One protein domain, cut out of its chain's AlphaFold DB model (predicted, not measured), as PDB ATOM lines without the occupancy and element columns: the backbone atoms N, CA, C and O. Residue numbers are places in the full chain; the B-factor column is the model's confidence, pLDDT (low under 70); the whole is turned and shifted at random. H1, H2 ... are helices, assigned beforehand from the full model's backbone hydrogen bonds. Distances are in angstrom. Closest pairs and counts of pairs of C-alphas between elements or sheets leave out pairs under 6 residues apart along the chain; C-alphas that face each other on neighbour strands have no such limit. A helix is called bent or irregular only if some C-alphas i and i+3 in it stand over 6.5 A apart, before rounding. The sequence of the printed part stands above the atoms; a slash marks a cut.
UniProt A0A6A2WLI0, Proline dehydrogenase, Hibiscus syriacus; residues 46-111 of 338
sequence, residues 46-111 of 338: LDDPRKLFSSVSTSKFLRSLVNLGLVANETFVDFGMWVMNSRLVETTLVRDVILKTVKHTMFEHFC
ATOM      1  N   LEU A  46     -44.913 -72.240 120.300       48.28
ATOM      2  CA  LEU A  46     -46.049 -71.442 119.833       48.28
ATOM      3  C   LEU A  46     -46.581 -71.933 118.477       48.28
ATOM      4  O   LEU A  46     -47.571 -71.384 117.989       48.28
ATOM      5  N   ASP A  47     -45.981 -72.980 117.893       46.28
ATOM      6  CA  ASP A  47     -46.443 -73.613 116.656       46.28
ATOM      7  C   ASP A  47     -47.522 -74.687 116.878       46.28
ATOM      8  O   ASP A  47     -48.277 -74.974 115.943       46.28
ATOM      9  N   ASP A  48     -47.667 -75.215 118.101       55.12
ATOM     10  CA  ASP A  48     -48.727 -76.162 118.467       55.12
ATOM     11  C   ASP A  48     -49.739 -75.558 119.464       55.12
ATOM     12  O   ASP A  48     -49.544 -75.602 120.687       55.12
ATOM     13  N   PRO A  49     -50.888 -75.048 118.982       53.16
ATOM     14  CA  PRO A  49     -51.900 -74.464 119.851       53.16
ATOM     15  C   PRO A  49     -52.522 -75.479 120.822       53.16
ATOM     16  O   PRO A  49     -53.042 -75.076 121.860       53.16
ATOM     17  N   ARG A  50     -52.477 -76.790 120.539       55.03
ATOM     18  CA  ARG A  50     -53.028 -77.801 121.461       55.03
ATOM     19  C   ARG A  50     -52.158 -77.935 122.702       55.03
ATOM     20  O   ARG A  50     -52.684 -78.103 123.797       55.03
ATOM     21  N   LYS A  51     -50.844 -77.813 122.532       56.06
ATOM     22  CA  LYS A  51     -49.852 -77.871 123.610       56.06
ATOM     23  C   LYS A  51     -49.851 -76.596 124.457       56.06
ATOM     24  O   LYS A  51     -49.663 -76.667 125.666       56.06
ATOM     25  N   LEU A  52     -50.138 -75.446 123.839       54.69
ATOM     26  CA  LEU A  52     -50.258 -74.150 124.519       54.69
ATOM     27  C   LEU A  52     -51.422 -74.106 125.524       54.69
ATOM     28  O   LEU A  52     -51.348 -73.431 126.548       54.69
ATOM     29  N   PHE A  53     -52.498 -74.834 125.224       56.81
ATOM     30  CA  PHE A  53     -53.749 -74.788 125.975       56.81
ATOM     31  C   PHE A  53     -54.117 -76.106 126.663       56.81
ATOM     32  O   PHE A  53     -55.159 -76.178 127.309       56.81
ATOM     33  N   SER A  54     -53.266 -77.135 126.593       61.88
ATOM     34  CA  SER A  54     -53.523 -78.431 127.240       61.88
ATOM     35  C   SER A  54     -53.630 -78.335 128.764       61.88
ATOM     36  O   SER A  54     -54.208 -79.211 129.398       61.88
ATOM     37  N   SER A  55     -53.078 -77.274 129.358       56.81
ATOM     38  CA  SER A  55     -53.158 -76.975 130.791       56.81
ATOM     39  C   SER A  55     -54.447 -76.248 131.204       56.81
ATOM     40  O   SER A  55     -54.699 -76.085 132.400       56.81
ATOM     41  N   VAL A  56     -55.277 -75.805 130.252       63.59
ATOM     42  CA  VAL A  56     -56.499 -75.028 130.509       63.59
ATOM     43  C   VAL A  56     -57.731 -75.915 130.310       63.59
ATOM     44  O   VAL A  56     -57.916 -76.524 129.260       63.59
ATOM     45  N   SER A  57     -58.608 -75.986 131.317       72.12
ATOM     46  CA  SER A  57     -59.809 -76.827 131.245       72.12
ATOM     47  C   SER A  57     -60.835 -76.307 130.229       72.12
ATOM     48  O   SER A  57     -61.033 -75.100 130.068       72.12
ATOM     49  N   THR A  58     -61.585 -77.220 129.605       73.50
ATOM     50  CA  THR A  58     -62.685 -76.886 128.680       73.50
ATOM     51  C   THR A  58     -63.749 -75.998 129.330       73.50
ATOM     52  O   THR A  58     -64.279 -75.090 128.693       73.50
ATOM     53  N   SER A  59     -64.030 -76.202 130.620       69.44
ATOM     54  CA  SER A  59     -64.949 -75.352 131.386       69.44
ATOM     55  C   SER A  59     -64.457 -73.907 131.496       69.44
ATOM     56  O   SER A  59     -65.249 -72.972 131.381       69.44
ATOM     57  N   LYS A  60     -63.143 -73.709 131.658       68.44
ATOM     58  CA  LYS A  60     -62.522 -72.383 131.704       68.44
ATOM     59  C   LYS A  60     -62.561 -71.704 130.332       68.44
ATOM     60  O   LYS A  60     -62.826 -70.506 130.270       68.44
ATOM     61  N   PHE A  61     -62.405 -72.465 129.248       68.31
ATOM     62  CA  PHE A  61     -62.598 -71.970 127.880       68.31
ATOM     63  C   PHE A  61     -64.029 -71.516 127.598       68.31
ATOM     64  O   PHE A  61     -64.232 -70.414 127.094       68.31
ATOM     65  N   LEU A  62     -65.024 -72.333 127.945       73.62
ATOM     66  CA  LEU A  62     -66.433 -71.982 127.752       73.62
ATOM     67  C   LEU A  62     -66.814 -70.738 128.562       73.62
ATOM     68  O   LEU A  62     -67.433 -69.825 128.021       73.62
ATOM     69  N   ARG A  63     -66.374 -70.657 129.826       73.75
ATOM     70  CA  ARG A  63     -66.562 -69.460 130.660       73.75
ATOM     71  C   ARG A  63     -65.902 -68.225 130.038       73.75
ATOM     72  O   ARG A  63     -66.524 -67.170 130.005       73.75
ATOM     73  N   SER A  64     -64.685 -68.360 129.506       68.19
ATOM     74  CA  SER A  64     -63.983 -67.273 128.808       68.19
ATOM     75  C   SER A  64     -64.753 -66.773 127.586       68.19
ATOM     76  O   SER A  64     -64.931 -65.570 127.419       68.19
ATOM     77  N   LEU A  65     -65.268 -67.689 126.761       74.12
ATOM     78  CA  LEU A  65     -66.029 -67.341 125.564       74.12
ATOM     79  C   LEU A  65     -67.323 -66.592 125.907       74.12
ATOM     80  O   LEU A  65     -67.630 -65.587 125.267       74.12
ATOM     81  N   VAL A  66     -68.053 -67.059 126.924       77.44
ATOM     82  CA  VAL A  66     -69.271 -66.398 127.411       77.44
ATOM     83  C   VAL A  66     -68.948 -65.000 127.931       77.44
ATOM     84  O   VAL A  66     -69.560 -64.033 127.485       77.44
ATOM     85  N   ASN A  67     -67.948 -64.873 128.808       73.75
ATOM     86  CA  ASN A  67     -67.527 -63.582 129.348       73.75
ATOM     87  C   ASN A  67     -67.127 -62.605 128.235       73.75
ATOM     88  O   ASN A  67     -67.566 -61.460 128.232       73.75
ATOM     89  N   LEU A  68     -66.338 -63.057 127.256       73.38
ATOM     90  CA  LEU A  68     -65.905 -62.213 126.147       73.38
ATOM     91  C   LEU A  68     -67.078 -61.784 125.256       73.38
ATOM     92  O   LEU A  68     -67.096 -60.653 124.783       73.38
ATOM     93  N   GLY A  69     -68.058 -62.665 125.042       75.50
ATOM     94  CA  GLY A  69     -69.291 -62.328 124.331       75.50
ATOM     95  C   GLY A  69     -70.121 -61.269 125.059       75.50
ATOM     96  O   GLY A  69     -70.639 -60.359 124.418       75.50
ATOM     97  N   LEU A  70     -70.200 -61.354 126.390       77.25
ATOM     98  CA  LEU A  70     -70.905 -60.378 127.224       77.25
ATOM     99  C   LEU A  70     -70.212 -59.008 127.223       77.25
ATOM    100  O   LEU A  70     -70.881 -57.998 127.041       77.25
ATOM    101  N   VAL A  71     -68.883 -58.961 127.372       74.12
ATOM    102  CA  VAL A  71     -68.120 -57.695 127.356       74.12
ATOM    103  C   VAL A  71     -68.077 -57.066 125.959       74.12
ATOM    104  O   VAL A  71     -67.993 -55.852 125.831       74.12
ATOM    105  N   ALA A  72     -68.170 -57.866 124.895       74.12
ATOM    106  CA  ALA A  72     -68.254 -57.351 123.530       74.12
ATOM    107  C   ALA A  72     -69.625 -56.732 123.188       74.12
ATOM    108  O   ALA A  72     -69.776 -56.165 122.107       74.12
ATOM    109  N   ASN A  73     -70.628 -56.861 124.063       76.75
ATOM    110  CA  ASN A  73     -71.957 -56.301 123.864       76.75
ATOM    111  C   ASN A  73     -72.102 -54.979 124.638       76.75
ATOM    112  O   ASN A  73     -72.214 -54.987 125.864       76.75
ATOM    113  N   GLU A  74     -72.141 -53.853 123.919       74.94
ATOM    114  CA  GLU A  74     -72.234 -52.512 124.520       74.94
ATOM    115  C   GLU A  74     -73.451 -52.365 125.443       74.94
ATOM    116  O   GLU A  74     -73.319 -51.860 126.549       74.94
ATOM    117  N   THR A  75     -74.616 -52.903 125.065       78.88
ATOM    118  CA  THR A  75     -75.829 -52.832 125.895       78.88
ATOM    119  C   THR A  75     -75.660 -53.549 127.233       78.88
ATOM    120  O   THR A  75     -76.145 -53.076 128.260       78.88
ATOM    121  N   PHE A  76     -74.972 -54.692 127.241       79.81
ATOM    122  CA  PHE A  76     -74.705 -55.432 128.470       79.81
ATOM    123  C   PHE A  76     -73.706 -54.695 129.366       79.81
ATOM    124  O   PHE A  76     -73.900 -54.631 130.581       79.81
ATOM    125  N   VAL A  77     -72.665 -54.103 128.771       76.94
ATOM    126  CA  VAL A  77     -71.685 -53.280 129.492       76.94
ATOM    127  C   VAL A  77     -72.352 -52.036 130.083       76.94
ATOM    128  O   VAL A  77     -72.198 -51.778 131.276       76.94
ATOM    129  N   ASP A  78     -73.161 -51.325 129.299       76.50
ATOM    130  CA  ASP A  78     -73.898 -50.137 129.738       76.50
ATOM    131  C   ASP A  78     -74.889 -50.466 130.854       76.50
ATOM    132  O   ASP A  78     -74.979 -49.740 131.847       76.50
ATOM    133  N   PHE A  79     -75.598 -51.593 130.740       82.06
ATOM    134  CA  PHE A  79     -76.470 -52.079 131.804       82.06
ATOM    135  C   PHE A  79     -75.680 -52.382 133.082       82.06
ATOM    136  O   PHE A  79     -76.084 -51.964 134.167       82.06
ATOM    137  N   GLY A  80     -74.532 -53.055 132.966       80.31
ATOM    138  CA  GLY A  80     -73.640 -53.314 134.095       80.31
ATOM    139  C   GLY A  80     -73.174 -52.024 134.773       80.31
ATOM    140  O   GLY A  80     -73.269 -51.900 135.994       80.31
ATOM    141  N   MET A  81     -72.755 -51.030 133.989       77.88
ATOM    142  CA  MET A  81     -72.357 -49.714 134.495       77.88
ATOM    143  C   MET A  81     -73.523 -48.966 135.148       77.88
ATOM    144  O   MET A  81     -73.342 -48.341 136.191       77.88
ATOM    145  N   TRP A  82     -74.728 -49.050 134.584       83.19
ATOM    146  CA  TRP A  82     -75.928 -48.479 135.190       83.19
ATOM    147  C   TRP A  82     -76.237 -49.121 136.545       83.19
ATOM    148  O   TRP A  82     -76.472 -48.397 137.512       83.19
ATOM    149  N   VAL A  83     -76.174 -50.455 136.647       82.06
ATOM    150  CA  VAL A  83     -76.358 -51.170 137.921       82.06
ATOM    151  C   VAL A  83     -75.314 -50.708 138.936       82.06
ATOM    152  O   VAL A  83     -75.690 -50.342 140.050       82.06
ATOM    153  N   MET A  84     -74.036 -50.661 138.545       75.88
ATOM    154  CA  MET A  84     -72.926 -50.240 139.411       75.88
ATOM    155  C   MET A  84     -73.067 -48.800 139.921       75.88
ATOM    156  O   MET A  84     -72.697 -48.522 141.059       75.88
ATOM    157  N   ASN A  85     -73.647 -47.909 139.115       76.50
ATOM    158  CA  ASN A  85     -73.889 -46.505 139.463       76.50
ATOM    159  C   ASN A  85     -75.267 -46.251 140.104       76.50
ATOM    160  O   ASN A  85     -75.613 -45.108 140.405       76.50
ATOM    161  N   SER A  86     -76.087 -47.289 140.288       79.62
ATOM    162  CA  SER A  86     -77.423 -47.161 140.866       79.62
ATOM    163  C   SER A  86     -77.397 -47.219 142.395       79.62
ATOM    164  O   SER A  86     -76.536 -47.849 143.010       79.62
ATOM    165  N   ARG A  87     -78.442 -46.670 143.026       78.12
ATOM    166  CA  ARG A  87     -78.650 -46.773 144.482       78.12
ATOM    167  C   ARG A  87     -78.856 -48.210 144.981       78.12
ATOM    168  O   ARG A  87     -78.822 -48.455 146.182       78.12
ATOM    169  N   LEU A  88     -79.048 -49.182 144.085       69.69
ATOM    170  CA  LEU A  88     -79.155 -50.599 144.456       69.69
ATOM    171  C   LEU A  88     -77.850 -51.115 145.084       69.69
ATOM    172  O   LEU A  88     -77.890 -51.960 145.974       69.69
ATOM    173  N   VAL A  89     -76.705 -50.559 144.677       67.25
ATOM    174  CA  VAL A  89     -75.371 -50.901 145.203       67.25
ATOM    175  C   VAL A  89     -75.084 -50.223 146.553       67.25
ATOM    176  O   VAL A  89     -74.120 -50.570 147.236       67.25
ATOM    177  N   GLU A  90     -75.936 -49.297 147.001       69.69
ATOM    178  CA  GLU A  90     -75.820 -48.676 148.330       69.69
ATOM    179  C   GLU A  90     -76.331 -49.605 149.445       69.69
ATOM    180  O   GLU A  90     -75.939 -49.467 150.602       69.69
ATOM    181  N   THR A  91     -77.164 -50.600 149.112       79.69
ATOM    182  CA  THR A  91     -77.646 -51.592 150.084       79.69
ATOM    183  C   THR A  91     -76.602 -52.690 150.274       79.69
ATOM    184  O   THR A  91     -76.284 -53.403 149.327       79.69
ATOM    185  N   THR A  92     -76.112 -52.883 151.500       76.00
ATOM    186  CA  THR A  92     -75.013 -53.816 151.831       76.00
ATOM    187  C   THR A  92     -75.225 -55.237 151.306       76.00
ATOM    188  O   THR A  92     -74.333 -55.795 150.676       76.00
ATOM    189  N   LEU A  93     -76.423 -55.805 151.467       78.88
ATOM    190  CA  LEU A  93     -76.718 -57.167 151.004       78.88
ATOM    191  C   LEU A  93     -76.686 -57.293 149.470       78.88
ATOM    192  O   LEU A  93     -76.141 -58.251 148.925       78.88
ATOM    193  N   VAL A  94     -77.275 -56.323 148.767       75.25
ATOM    194  CA  VAL A  94     -77.343 -56.312 147.297       75.25
ATOM    195  C   VAL A  94     -75.960 -56.037 146.714       75.25
ATOM    196  O   VAL A  94     -75.541 -56.715 145.777       75.25
ATOM    197  N   ARG A  95     -75.212 -55.116 147.327       75.62
ATOM    198  CA  ARG A  95     -73.812 -54.831 147.015       75.62
ATOM    199  C   ARG A  95     -72.948 -56.079 147.109       75.62
ATOM    200  O   ARG A  95     -72.234 -56.374 146.157       75.62
ATOM    201  N   ASP A  96     -73.031 -56.824 148.207       78.00
ATOM    202  CA  ASP A  96     -72.205 -58.016 148.410       78.00
ATOM    203  C   ASP A  96     -72.508 -59.097 147.370       78.00
ATOM    204  O   ASP A  96     -71.592 -59.715 146.826       78.00
ATOM    205  N   VAL A  97     -73.785 -59.293 147.026       80.75
ATOM    206  CA  VAL A  97     -74.189 -60.238 145.976       80.75
ATOM    207  C   VAL A  97     -73.690 -59.790 144.600       80.75
ATOM    208  O   VAL A  97     -73.130 -60.608 143.864       80.75
ATOM    209  N   ILE A  98     -73.843 -58.508 144.254       77.00
ATOM    210  CA  ILE A  98     -73.376 -57.952 142.976       77.00
ATOM    211  C   ILE A  98     -71.853 -58.064 142.879       77.00
ATOM    212  O   ILE A  98     -71.352 -58.640 141.915       77.00
ATOM    213  N   LEU A  99     -71.113 -57.602 143.889       74.56
ATOM    214  CA  LEU A  99     -69.651 -57.650 143.907       74.56
ATOM    215  C   LEU A  99     -69.135 -59.087 143.853       74.56
ATOM    216  O   LEU A  99     -68.224 -59.375 143.082       74.56
ATOM    217  N   LYS A 100     -69.745 -60.017 144.595       78.62
ATOM    218  CA  LYS A 100     -69.370 -61.436 144.545       78.62
ATOM    219  C   LYS A 100     -69.641 -62.053 143.172       78.62
ATOM    220  O   LYS A 100     -68.844 -62.860 142.696       78.62
ATOM    221  N   THR A 101     -70.727 -61.650 142.517       76.12
ATOM    222  CA  THR A 101     -71.061 -62.103 141.160       76.12
ATOM    223  C   THR A 101     -70.075 -61.546 140.137       76.12
ATOM    224  O   THR A 101     -69.525 -62.313 139.351       76.12
ATOM    225  N   VAL A 102     -69.778 -60.243 140.173       72.94
ATOM    226  CA  VAL A 102     -68.760 -59.608 139.316       72.94
ATOM    227  C   VAL A 102     -67.387 -60.249 139.543       72.94
ATOM    228  O   VAL A 102     -66.683 -60.564 138.579       72.94
ATOM    229  N   LYS A 103     -67.049 -60.544 140.806       70.19
ATOM    230  CA  LYS A 103     -65.806 -61.211 141.201       70.19
ATOM    231  C   LYS A 103     -65.664 -62.590 140.553       70.19
ATOM    232  O   LYS A 103     -64.708 -62.846 139.823       70.19
ATOM    233  N   HIS A 104     -66.653 -63.456 140.761       71.75
ATOM    234  CA  HIS A 104     -66.672 -64.827 140.238       71.75
ATOM    235  C   HIS A 104     -67.064 -64.939 138.759       71.75
ATOM    236  O   HIS A 104     -67.239 -66.049 138.256       71.75
ATOM    237  N   THR A 105     -67.201 -63.832 138.029       69.62
ATOM    238  CA  THR A 105     -67.474 -63.855 136.584       69.62
ATOM    239  C   THR A 105     -66.337 -63.195 135.822       69.62
ATOM    240  O   THR A 105     -65.520 -63.917 135.245       69.62
ATOM    241  N   MET A 106     -66.266 -61.864 135.863       65.75
ATOM    242  CA  MET A 106     -65.366 -61.033 135.063       65.75
ATOM    243  C   MET A 106     -64.019 -60.804 135.748       65.75
ATOM    244  O   MET A 106     -62.982 -60.954 135.106       65.75
ATOM    245  N   PHE A 107     -64.010 -60.500 137.048       62.06
ATOM    246  CA  PHE A 107     -62.780 -60.110 137.745       62.06
ATOM    247  C   PHE A 107     -61.748 -61.241 137.764       62.06
ATOM    248  O   PHE A 107     -60.642 -61.067 137.273       62.06
ATOM    249  N   GLU A 108     -62.112 -62.447 138.213       65.31
ATOM    250  CA  GLU A 108     -61.210 -63.617 138.179       65.31
ATOM    251  C   GLU A 108     -60.731 -63.987 136.770       65.31
ATOM    252  O   GLU A 108     -59.752 -64.720 136.603       65.31
ATOM    253  N   HIS A 109     -61.468 -63.553 135.746       63.16
ATOM    254  CA  HIS A 109     -61.129 -63.855 134.370       63.16
ATOM    255  C   HIS A 109     -60.028 -62.936 133.832       63.16
ATOM    256  O   HIS A 109     -59.167 -63.418 133.098       63.16
ATOM    257  N   PHE A 110     -60.039 -61.658 134.218       62.78
ATOM    258  CA  PHE A 110     -59.145 -60.629 133.679       62.78
ATOM    259  C   PHE A 110     -58.076 -60.147 134.672       62.78
ATOM    260  O   PHE A 110     -57.011 -59.704 134.246       62.78
ATOM    261  N   CYS A 111     -58.311 -60.274 135.977       62.06
ATOM    262  CA  CYS A 111     -57.433 -59.772 137.029       62.06
ATOM    263  C   CYS A 111     -56.589 -60.898 137.644       62.06
ATOM    264  O   CYS A 111     -57.056 -62.016 137.865       62.06
TER     265      CYS A 111
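This is residues 46 to 111 of the 338 residues of the protein "Proline dehydrogenase" of Hibiscus syriacus (UniProt A0A6A2WLI0). The three longer helices, H5, H2 and H3, make a loose, open triangle, with little H4 at the corner between H3 and H5. The end of H5 folds back to H2, and residues 46 to 52, of which 49 to 52 belong to H1, stick out at one end. The printed part has 66 residues and is all helix, in the order H1, H2, H3, H4, H5, with no named strand. It is loose, with a radius of gyration of the C-alphas of 15.6 A, and a rod in outline, spanning 50 by 24 by 16 A.

H5, residues 92 to 110, is the longest helix at 25.1 A and ends with C-alpha 110 at (-59.145, -60.629, 133.679). It has a kink of 42 degrees near residue 103 and is only just irregular, C-alphas 104 and 107 being 6.6 A apart. H2, residues 58 to 71, measures 20.0 A, and H3, residues 74 to 84, 15.1 A. H4 is residues 87 to 90. H1, residues 49 to 53, begins with C-alpha 49 at (-51.900, -74.464, 119.851).

H5, with residues 105 to 109 alone, only just touches H2, with 3 pairs of C-alphas within 8 A; the closest are those of Asn 67 and Met 106, 6.6 A apart. They run opposite ways at a steep tilt of 68 degrees, only just short of perpendicular. H4 and H5 touch only at the corner, at Val 89 and Arg 95, whose C-alphas are 4.6 A apart. H2 and H3 only just touch, only at the corner, with 3 pairs of C-alphas within 8 A, closest at Val 71 and Val 77, 6.1 A; they are about perpendicular at 87 degrees. H3 and H5 are near each other. H1 and H2 are apart. Each O i to N i+4 pair is within hydrogen-bond range in H1, H2 and H3, and 12 of 15 in H5; H4 is too short for such a pair.

The two farthest C-alphas, of Asp 47 and Thr 91, are 50.8 A apart. The printed part has no cut, and its four links are tight. Mean pLDDT of the printed part is 70.9; residues 46 to 56, 59 to 61, 64, 88 to 90 and 105 to 111 are under 70.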